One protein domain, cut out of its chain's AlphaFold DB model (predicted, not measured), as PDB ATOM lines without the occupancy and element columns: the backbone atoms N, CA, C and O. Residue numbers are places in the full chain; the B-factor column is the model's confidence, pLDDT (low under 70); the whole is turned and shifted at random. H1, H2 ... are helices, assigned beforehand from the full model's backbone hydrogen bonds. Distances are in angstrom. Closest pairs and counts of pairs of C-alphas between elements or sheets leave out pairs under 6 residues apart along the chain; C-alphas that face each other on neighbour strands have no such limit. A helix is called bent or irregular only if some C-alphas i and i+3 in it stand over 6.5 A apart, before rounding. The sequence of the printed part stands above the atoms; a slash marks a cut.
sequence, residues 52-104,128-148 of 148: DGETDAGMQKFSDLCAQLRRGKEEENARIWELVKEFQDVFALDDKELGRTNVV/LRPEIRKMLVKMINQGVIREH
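AT A GLANCE: This is residues 52 to 104 and 128 to 148 of the 148 residues of an uncharacterized protein of Caenorhabditis japonica (UniProt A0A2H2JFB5). A helical hairpin of H1 and H2 lies at one end of an elongated model, and a third helix, H3, lies at the other end with no helix touching it. Between them runs a long stretch without a named element, residues 87 to 104, and the printed part is then cut. The printed part has 74 residues with three named helices in the order H1, H2, H3 and no named strand; its class is all helix. The whole is only just loose, close to extended, with a radius of gyration of the C-alphas of 16.9 A, and it spans 52 by 33 by 26 A.

HOW THE PARTS SIT: H1, residues 56 to 69, and H2, residues 74 to 86, form a helical hairpin joined by a tight link of 4 residues. They touch through residues 62 to 66 of H1 and 81 to 85 of H2 alone, and the closest C-alphas, those of Phe 62 and Lys 85, are 6.7 A apart. They run opposite ways at a steep tilt of 42 degrees. H3, residues 128 to 141, is apart from H1 and from H2, and its residues 128 to 135 stand free. Every O i to N i+4 pair is within hydrogen-bond range in H1 and H3, against 7 of 9 in H2.

IN THESE COORDINATES: H1 begins at C-alpha 56 (16.321, 36.625, -27.205) and is 20.2 A long from first to last C-alpha. H2 is 18.2 A long and irregular, with C-alphas 76 and 79 at 7.1 A. H3 is 20.2 A long and ends at C-alpha 141 (16.198, 59.251, -30.803).

THE WHOLE: The two C-alphas farthest apart, those of Glu 75 and His 148, are 53.2 A apart. Residues 105 to 127 are not printed, and C-alphas 104 and 128 are 35.7 A apart across this cut, which lies in the link from H2 to H3. The mean pLDDT of the printed part is 85.8, and residues 52 to 57 are under 70.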
ATOM      1  N   ASP A  52      20.210  42.679 -17.713       39.88
ATOM      2  CA  ASP A  52      19.839  41.430 -17.053       39.88
ATOM      3  C   ASP A  52      19.768  40.293 -18.089       39.88
ATOM      4  O   ASP A  52      19.326  40.477 -19.228       39.88
ATOM      5  N   GLY A  53      20.267  39.124 -17.684       48.69
ATOM      6  CA  GLY A  53      20.584  37.989 -18.546       48.69
ATOM      7  C   GLY A  53      19.425  37.347 -19.325       48.69
ATOM      8  O   GLY A  53      18.246  37.518 -19.033       48.69
ATOM      9  N   GLU A  54      19.834  36.553 -20.321       53.59
ATOM     10  CA  GLU A  54      19.049  35.548 -21.062       53.59
ATOM     11  C   GLU A  54      17.763  36.047 -21.747       53.59
ATOM     12  O   GLU A  54      16.697  35.441 -21.652       53.59
ATOM     13  N   THR A  55      17.867  37.127 -22.524       62.62
ATOM     14  CA  THR A  55      16.821  37.528 -23.481       62.62
ATOM     15  C   THR A  55      17.182  37.119 -24.915       62.62
ATOM     16  O   THR A  55      18.358  37.034 -25.274       62.62
ATOM     17  N   ASP A  56      16.170  36.904 -25.762       61.34
ATOM     18  CA  ASP A  56      16.321  36.625 -27.205       61.34
ATOM     19  C   ASP A  56      17.174  37.698 -27.919       61.34
ATOM     20  O   ASP A  56      18.064  37.395 -28.713       61.34
ATOM     21  N   ALA A  57      17.003  38.963 -27.516       63.47
ATOM     22  CA  ALA A  57      17.815  40.087 -27.981       63.47
ATOM     23  C   ALA A  57      19.304  39.953 -27.600       63.47
ATOM     24  O   ALA A  57      20.179  40.287 -28.402       63.47
ATOM     25  N   GLY A  58      19.604  39.424 -26.408       70.06
ATOM     26  CA  GLY A  58      20.968  39.112 -25.983       70.06
ATOM     27  C   GLY A  58      21.599  38.009 -26.836       70.06
ATOM     28  O   GLY A  58      22.744  38.138 -27.262       70.06
ATOM     29  N   MET A  59      20.856  36.957 -27.188       74.38
ATOM     30  CA  MET A  59      21.389  35.921 -28.087       74.38
ATOM     31  C   MET A  59      21.690  36.467 -29.488       74.38
ATOM     32  O   MET A  59      22.753  36.168 -30.042       74.38
ATOM     33  N   GLN A  60      20.812  37.312 -30.035       85.00
ATOM     34  CA  GLN A  60      21.030  37.921 -31.347       85.00
ATOM     35  C   GLN A  60      22.256  38.848 -31.352       85.00
ATOM     36  O   GLN A  60      23.137  38.695 -32.198       85.00
ATOM     37  N   LYS A  61      22.385  39.731 -30.353       87.06
ATOM     38  CA  LYS A  61      23.540  40.634 -30.217       87.06
ATOM     39  C   LYS A  61      24.864  39.872 -30.129       87.06
ATOM     40  O   LYS A  61      25.862  40.290 -30.709       87.06
ATOM     41  N   PHE A  62      24.887  38.747 -29.416       89.31
ATOM     42  CA  PHE A  62      26.087  37.920 -29.284       89.31
ATOM     43  C   PHE A  62      26.487  37.333 -30.639       89.31
ATOM     44  O   PHE A  62      27.642  37.449 -31.047       89.31
ATOM     45  N   SER A  63      25.517  36.772 -31.367       90.38
ATOM     46  CA  SER A  63      25.732  36.257 -32.720       90.38
ATOM     47  C   SER A  63      26.277  37.332 -33.664       90.38
ATOM     48  O   SER A  63      27.228  37.078 -34.406       90.38
ATOM     49  N   ASP A  64      25.713  38.538 -33.623       91.38
ATOM     50  CA  ASP A  64      26.115  39.645 -34.494       91.38
ATOM     51  C   ASP A  64      27.536  40.134 -34.176       91.38
ATOM     52  O   ASP A  64      28.345  40.323 -35.088       91.38
ATOM     53  N   LEU A  65      27.887  40.253 -32.890       91.44
ATOM     54  CA  LEU A  65      29.254  40.562 -32.457       91.44
ATOM     55  C   LEU A  65      30.238  39.477 -32.900       91.44
ATOM     56  O   LEU A  65      31.293  39.792 -33.457       91.44
ATOM     57  N   CYS A  66      29.887  38.200 -32.731       90.50
ATOM     58  CA  CYS A  66      30.702  37.091 -33.216       90.50
ATOM     59  C   CYS A  66      30.902  37.145 -34.736       90.50
ATOM     60  O   CYS A  66      32.011  36.930 -35.223       90.50
ATOM     61  N   ALA A  67      29.867  37.482 -35.505       90.56
ATOM     62  CA  ALA A  67      29.978  37.623 -36.953       90.56
ATOM     63  C   ALA A  67      30.917  38.775 -37.356       90.56
ATOM     64  O   ALA A  67      31.745  38.608 -38.254       90.56
ATOM     65  N   GLN A  68      30.832  39.926 -36.680       89.12
ATOM     66  CA  GLN A  68      31.654  41.106 -36.979       89.12
ATOM     67  C   GLN A  68      33.126  40.938 -36.573       89.12
ATOM     68  O   GLN A  68      34.030  41.398 -37.280       89.12
ATOM     69  N   LEU A  69      33.369  40.281 -35.439       89.00
ATOM     70  CA  LEU A  69      34.695  40.141 -34.838       89.00
ATOM     71  C   LEU A  69      35.458  38.903 -35.325       89.00
ATOM     72  O   LEU A  69      36.630  38.744 -34.989       89.00
ATOM     73  N   ARG A  70      34.842  38.044 -36.146       89.06
ATOM     74  CA  ARG A  70      35.477  36.822 -36.662       89.06
ATOM     75  C   ARG A  70      36.714  37.141 -37.506       89.06
ATOM     76  O   ARG A  70      36.653  37.874 -38.502       89.06
ATOM     77  N   ARG A  71      37.848  36.543 -37.130       83.12
ATOM     78  CA  ARG A  71      39.135  36.617 -37.842       83.12
ATOM     79  C   ARG A  71      39.784  35.235 -37.885       83.12
ATOM     80  O   ARG A  71      39.590  34.443 -36.979       83.12
ATOM     81  N   GLY A  72      40.557  34.936 -38.928       84.06
ATOM     82  CA  GLY A  72      41.353  33.702 -38.963       84.06
ATOM     83  C   GLY A  72      40.535  32.415 -38.766       84.06
ATOM     84  O   GLY A  72      39.443  32.275 -39.323       84.06
ATOM     85  N   LYS A  73      41.089  31.458 -38.011       82.44
ATOM     86  CA  LYS A  73      40.469  30.146 -37.735       82.44
ATOM     87  C   LYS A  73      39.620  30.172 -36.460       82.44
ATOM     88  O   LYS A  73      39.851  30.976 -35.567       82.44
ATOM     89  N   GLU A  74      38.679  29.233 -36.332       81.19
ATOM     90  CA  GLU A  74      37.772  29.170 -35.171       81.19
ATOM     91  C   GLU A  74      38.509  28.979 -33.835       81.19
ATOM     92  O   GLU A  74      38.141  29.584 -32.832       81.19
ATOM     93  N   GLU A  75      39.594  28.203 -33.840       81.69
ATOM     94  CA  GLU A  75      40.432  27.946 -32.659       81.69
ATOM     95  C   GLU A  75      41.079  29.224 -32.105       81.69
ATOM     96  O   GLU A  75      41.257  29.362 -30.896       81.69
ATOM     97  N   GLU A  76      41.392  30.185 -32.977       81.12
ATOM     98  CA  GLU A  76      41.988  31.470 -32.598       81.12
ATOM     99  C   GLU A  76      40.940  32.410 -31.981       81.12
ATOM    100  O   GLU A  76      41.274  33.246 -31.140       81.12
ATOM    101  N   ASN A  77      39.664  32.237 -32.342       88.88
ATOM    102  CA  ASN A  77      38.571  33.089 -31.875       88.88
ATOM    103  C   ASN A  77      37.940  32.624 -30.560       88.88
ATOM    104  O   ASN A  77      37.171  33.382 -29.977       88.88
ATOM    105  N   ALA A  78      38.266  31.429 -30.057       89.12
ATOM    106  CA  ALA A  78      37.658  30.891 -28.835       89.12
ATOM    107  C   ALA A  78      37.740  31.876 -27.652       89.12
ATOM    108  O   ALA A  78      36.733  32.168 -27.011       89.12
ATOM    109  N   ARG A  79      38.915  32.485 -27.441       87.94
ATOM    110  CA  ARG A  79      39.122  33.500 -26.390       87.94
ATOM    111  C   ARG A  79      38.348  34.795 -26.641       87.94
ATOM    112  O   ARG A  79      37.970  35.478 -25.697       87.94
ATOM    113  N   ILE A  80      38.125  35.147 -27.906       89.06
ATOM    114  CA  ILE A  80      37.341  36.327 -28.287       89.06
ATOM    115  C   ILE A  80      35.865  36.075 -27.970       89.06
ATOM    116  O   ILE A  80      35.206  36.955 -27.435       89.06
ATOM    117  N   TRP A  81      35.352  34.874 -28.243       91.19
ATOM    118  CA  TRP A  81      33.961  34.505 -27.955       91.19
ATOM    119  C   TRP A  81      33.660  34.474 -26.464       91.19
ATOM    120  O   TRP A  81      32.602  34.947 -26.059       91.19
ATOM    121  N   GLU A  82      34.594  33.985 -25.650       90.88
ATOM    122  CA  GLU A  82      34.491  34.059 -24.190       90.88
ATOM    123  C   GLU A  82      34.412  35.517 -23.713       90.88
ATOM    124  O   GLU A  82      33.474  35.870 -23.002       90.88
ATOM    125  N   LEU A  83      35.310  36.385 -24.196       90.69
ATOM    126  CA  LEU A  83      35.320  37.809 -23.844       90.69
ATOM    127  C   LEU A  83      34.034  38.531 -24.278       90.69
ATOM    128  O   LEU A  83      33.453  39.297 -23.518       90.69
ATOM    129  N   VAL A  84      33.580  38.291 -25.509       90.88
ATOM    130  CA  VAL A  84      32.362  38.908 -26.059       90.88
ATOM    131  C   VAL A  84      31.122  38.443 -25.301       90.88
ATOM    132  O   VAL A  84      30.187  39.220 -25.135       90.88
ATOM    133  N   LYS A  85      31.105  37.189 -24.836       90.06
ATOM    134  CA  LYS A  85      30.011  36.658 -24.024       90.06
ATOM    135  C   LYS A  85      29.976  37.296 -22.637       90.06
ATOM    136  O   LYS A  85      28.891  37.566 -22.137       90.06
ATOM    137  N   GLU A  86      31.139  37.510 -22.026       90.75
ATOM    138  CA  GLU A  86      31.258  38.096 -20.687       90.75
ATOM    139  C   GLU A  86      30.946  39.600 -20.675       90.75
ATOM    140  O   GLU A  86      30.219  40.060 -19.803       90.75
ATOM    141  N   PHE A  87      31.431  40.349 -21.668       89.69
ATOM    142  CA  PHE A  87      31.332  41.816 -21.733       89.69
ATOM    143  C   PHE A  87      30.405  42.300 -22.850       89.69
ATOM    144  O   PHE A  87      30.674  43.295 -23.528       89.69
ATOM    145  N   GLN A  88      29.326  41.564 -23.104       86.81
ATOM    146  CA  GLN A  88      28.420  41.845 -24.214       86.81
ATOM    147  C   GLN A  88      27.797  43.251 -24.141       86.81
ATOM    148  O   GLN A  88      27.553  43.891 -25.166       86.81
ATOM    149  N   ASP A  89      27.522  43.721 -22.932       83.81
ATOM    150  CA  ASP A  89      26.956  45.026 -22.606       83.81
ATOM    151  C   ASP A  89      27.889  46.196 -22.960       83.81
ATOM    152  O   ASP A  89      27.409  47.278 -23.301       83.81
ATOM    153  N   VAL A  90      29.205  45.969 -22.954       88.75
ATOM    154  CA  VAL A  90      30.224  46.980 -23.283       88.75
ATOM    155  C   VAL A  90      30.222  47.330 -24.772       88.75
ATOM    156  O   VAL A  90      30.514  48.468 -25.153       88.75
ATOM    157  N   PHE A  91      29.903  46.368 -25.637       88.19
ATOM    158  CA  PHE A  91      29.889  46.586 -27.080       88.19
ATOM    159  C   PHE A  91      28.566  47.206 -27.528       88.19
ATOM    160  O   PHE A  91      27.500  46.741 -27.137       88.19
ATOM    161  N   ALA A  92      28.628  48.200 -28.412       89.88
ATOM    162  CA  ALA A  92      27.455  48.763 -29.076       89.88
ATOM    163  C   ALA A  92      27.401  48.294 -30.538       89.88
ATOM    164  O   ALA A  92      28.360  48.503 -31.283       89.88
ATOM    165  N   LEU A  93      26.289  47.680 -30.949       88.88
ATOM    166  CA  LEU A  93      26.029  47.337 -32.357       88.88
ATOM    167  C   LEU A  93      25.341  48.475 -33.114       88.88
ATOM    168  O   LEU A  93      25.615  48.695 -34.291       88.88
ATOM    169  N   ASP A  94      24.479  49.205 -32.411       86.75
ATOM    170  CA  ASP A  94      23.713  50.329 -32.926       86.75
ATOM    171  C   ASP A  94      23.908  51.560 -32.044       86.75
ATOM    172  O   ASP A  94      24.080  51.471 -30.828       86.75
ATOM    173  N   ASP A  95      23.740  52.746 -32.631       84.06
ATOM    174  CA  ASP A  95      23.861  54.008 -31.891       84.06
ATOM    175  C   ASP A  95      22.829  54.170 -30.753       84.06
ATOM    176  O   ASP A  95      22.946  55.074 -29.928       84.06
ATOM    177  N   LYS A  96      21.782  53.335 -30.726       80.75
ATOM    178  CA  LYS A  96      20.778  53.303 -29.649       80.75
ATOM    179  C   LYS A  96      21.313  52.661 -28.369       80.75
ATOM    180  O   LYS A  96      20.757  52.900 -27.305       80.75
ATOM    181  N   GLU A  97      22.356  51.843 -28.485       84.06
ATOM    182  CA  GLU A  97      22.982  51.135 -27.366       84.06
ATOM    183  C   GLU A  97      24.032  51.996 -26.654       84.06
ATOM    184  O   GLU A  97      24.517  51.625 -25.587       84.06
ATOM    185  N   LEU A  98      24.372  53.160 -27.222       85.00
ATOM    186  CA  LEU A  98      25.303  54.099 -26.609       85.00
ATOM    187  C   LEU A  98      24.743  54.598 -25.270       85.00
ATOM    188  O   LEU A  98      23.721  55.286 -25.214       85.00
ATOM    189  N   GLY A  99      25.442  54.248 -24.188       81.62
ATOM    190  CA  GLY A  99      25.130  54.706 -22.838       81.62
ATOM    191  C   GLY A  99      25.398  56.201 -22.637       81.62
ATOM    192  O   GLY A  99      26.090  56.853 -23.423       81.62
ATOM    193  N   ARG A 100      24.860  56.755 -21.548       81.62
ATOM    194  CA  ARG A 100      25.114  58.134 -21.104       81.62
ATOM    195  C   ARG A 100      25.556  58.123 -19.652       81.62
ATOM    196  O   ARG A 100      25.199  57.226 -18.906       81.62
ATOM    197  N   THR A 101      26.301  59.144 -19.249       84.50
ATOM    198  CA  THR A 101      26.695  59.326 -17.855       84.50
ATOM    199  C   THR A 101      26.406  60.750 -17.411       84.50
ATOM    200  O   THR A 101      26.612  61.700 -18.162       84.50
ATOM    201  N   ASN A 102      25.906  60.881 -16.190       84.31
ATOM    202  CA  ASN A 102      25.694  62.133 -15.467       84.31
ATOM    203  C   ASN A 102      26.690  62.282 -14.302       84.31
ATOM    204  O   ASN A 102      26.501  63.133 -13.436       84.31
ATOM    205  N   VAL A 103      27.737  61.444 -14.258       90.00
ATOM    206  CA  VAL A 103      28.764  61.475 -13.201       90.00
ATOM    207  C   VAL A 103      29.501  62.814 -13.186       90.00
ATOM    208  O   VAL A 103      29.894  63.287 -12.123       90.00
ATOM    209  N   VAL A 104      29.670  63.432 -14.356       89.81
ATOM    210  CA  VAL A 104      30.262  64.760 -14.516       89.81
ATOM    211  C   VAL A 104      29.393  65.568 -15.470       89.81
ATOM    212  O   VAL A 104      29.060  65.101 -16.558       89.81
ATOM    213  N   LEU A 128      18.652  69.602 -49.418       97.44
ATOM    214  CA  LEU A 128      19.286  69.080 -48.195       97.44
ATOM    215  C   LEU A 128      18.298  68.847 -47.045       97.44
ATOM    216  O   LEU A 128      18.588  68.120 -46.098       97.44
ATOM    217  N   ARG A 129      17.103  69.445 -47.112       96.75
ATOM    218  CA  ARG A 129      16.074  69.313 -46.070       96.75
ATOM    219  C   ARG A 129      15.728  67.867 -45.687       96.75
ATOM    220  O   ARG A 129      15.592  67.635 -44.485       96.75
ATOM    221  N   PRO A 130      15.544  66.902 -46.615       98.06
ATOM    222  CA  PRO A 130      15.194  65.537 -46.221       98.06
ATOM    223  C   PRO A 130      16.314  64.852 -45.435       98.06
ATOM    224  O   PRO A 130      16.032  64.141 -44.476       98.06
ATOM    225  N   GLU A 131      17.572  65.086 -45.800       97.88
ATOM    226  CA  GLU A 131      18.728  64.512 -45.112       97.88
ATOM    227  C   GLU A 131      18.903  65.109 -43.714       97.88
ATOM    228  O   GLU A 131      18.980  64.374 -42.733       97.88
ATOM    229  N   ILE A 132      18.822  66.437 -43.599       96.88
ATOM    230  CA  ILE A 132      18.902  67.128 -42.307       96.88
ATOM    231  C   ILE A 132      17.782  66.663 -41.370       96.88
ATOM    232  O   ILE A 132      18.029  66.411 -40.195       96.88
ATOM    233  N   ARG A 133      16.556  66.474 -41.877       96.62
ATOM    234  CA  ARG A 133      15.451  65.920 -41.077       96.62
ATOM    235  C   ARG A 133      15.759  64.516 -40.558       96.62
ATOM    236  O   ARG A 133      15.498  64.247 -39.392       96.62
ATOM    237  N   LYS A 134      16.335  63.639 -41.388       97.44
ATOM    238  CA  LYS A 134      16.753  62.294 -40.954       97.44
ATOM    239  C   LYS A 134      17.801  62.370 -39.843       97.44
ATOM    240  O   LYS A 134      17.681  61.649 -38.858       97.44
ATOM    241  N   MET A 135      18.784  63.262 -39.975       96.12
ATOM    242  CA  MET A 135      19.809  63.469 -38.949       96.12
ATOM    243  C   MET A 135      19.212  63.984 -37.636       96.12
ATOM    244  O   MET A 135      19.534  63.450 -36.581       96.12
ATOM    245  N   LEU A 136      18.303  64.963 -37.692       95.88
ATOM    246  CA  LEU A 136      17.634  65.492 -36.499       95.88
ATOM    247  C   LEU A 136      16.846  64.401 -35.769       95.88
ATOM    248  O   LEU A 136      17.024  64.227 -34.569       95.88
ATOM    249  N   VAL A 137      16.044  63.614 -36.494       95.50
ATOM    250  CA  VAL A 137      15.298  62.487 -35.907       95.50
ATOM    251  C   VAL A 137      16.252  61.467 -35.284       95.50
ATOM    252  O   VAL A 137      16.015  61.007 -34.171       95.50
ATOM    253  N   LYS A 138      17.361  61.146 -35.961       93.31
ATOM    254  CA  LYS A 138      18.395  60.255 -35.423       93.31
ATOM    255  C   LYS A 138      18.964  60.791 -34.103       93.31
ATOM    256  O   LYS A 138      18.983  60.052 -33.126       93.31
ATOM    257  N   MET A 139      19.360  62.062 -34.049       93.00
ATOM    258  CA  MET A 139      19.949  62.674 -32.851       93.00
ATOM    259  C   MET A 139      18.952  62.827 -31.694       93.00
ATOM    260  O   MET A 139      19.353  62.709 -30.537       93.00
ATOM    261  N   ILE A 140      17.667  63.063 -31.988       92.75
ATOM    262  CA  ILE A 140      16.589  63.073 -30.985       92.75
ATOM    263  C   ILE A 140      16.406  61.670 -30.401       92.75
ATOM    264  O   ILE A 140      16.399  61.511 -29.185       92.75
ATOM    265  N   ASN A 141      16.335  60.641 -31.251       89.75
ATOM    266  CA  ASN A 141      16.198  59.251 -30.803       89.75
ATOM    267  C   ASN A 141      17.416  58.787 -29.987       89.75
ATOM    268  O   ASN A 141      17.268  58.046 -29.021       89.75
ATOM    269  N   GLN A 142      18.612  59.255 -30.346       88.56
ATOM    270  CA  GLN A 142      19.846  59.057 -29.578       88.56
ATOM    271  C   GLN A 142      19.927  59.935 -28.321       88.56
ATOM    272  O   GLN A 142      20.873  59.785 -27.552       88.56
ATOM    273  N   GLY A 143      18.986  60.870 -28.126       88.25
ATOM    274  CA  GLY A 143      18.933  61.884 -27.064       88.25
ATOM    275  C   GLY A 143      20.190  62.740 -26.914       88.25
ATOM    276  O   GLY A 143      20.495  63.188 -25.811       88.25
ATOM    277  N   VAL A 144      20.901  62.970 -28.022       90.38
ATOM    278  CA  VAL A 144      22.001  63.944 -28.118       90.38
ATOM    279  C   VAL A 144      21.444  65.371 -28.127       90.38
ATOM    280  O   VAL A 144      22.053  66.287 -27.582       90.38
ATOM    281  N   ILE A 145      20.265  65.559 -28.729       93.44
ATOM    282  CA  ILE A 145      19.519  66.823 -28.731       93.44
ATOM    283  C   ILE A 145      18.117  66.609 -28.157       93.44
ATOM    284  O   ILE A 145      17.600  65.492 -28.162       93.44
ATOM    285  N   ARG A 146      17.500  67.690 -27.673       93.31
ATOM    286  CA  ARG A 146      16.145  67.701 -27.103       93.31
ATOM    287  C   ARG A 146      15.261  68.669 -27.886       93.31
ATOM    288  O   ARG A 146      15.745  69.710 -28.326       93.31
ATOM    289  N   GLU A 147      13.990  68.314 -28.061       91.94
ATOM    290  CA  GLU A 147      12.968  69.220 -28.598       91.94
ATOM    291  C   GLU A 147      12.509  70.180 -27.486       91.94
ATOM    292  O   GLU A 147      12.450  69.782 -26.320       91.94
ATOM    293  N   HIS A 148      12.265  71.447 -27.832       70.56
ATOM    294  CA  HIS A 148      11.950  72.532 -26.899       70.56
ATOM    295  C   HIS A 148      10.762  73.352 -27.407       70.56
ATOM    296  O   HIS A 148      10.612  73.445 -28.647       70.56
TER     297      HIS A 148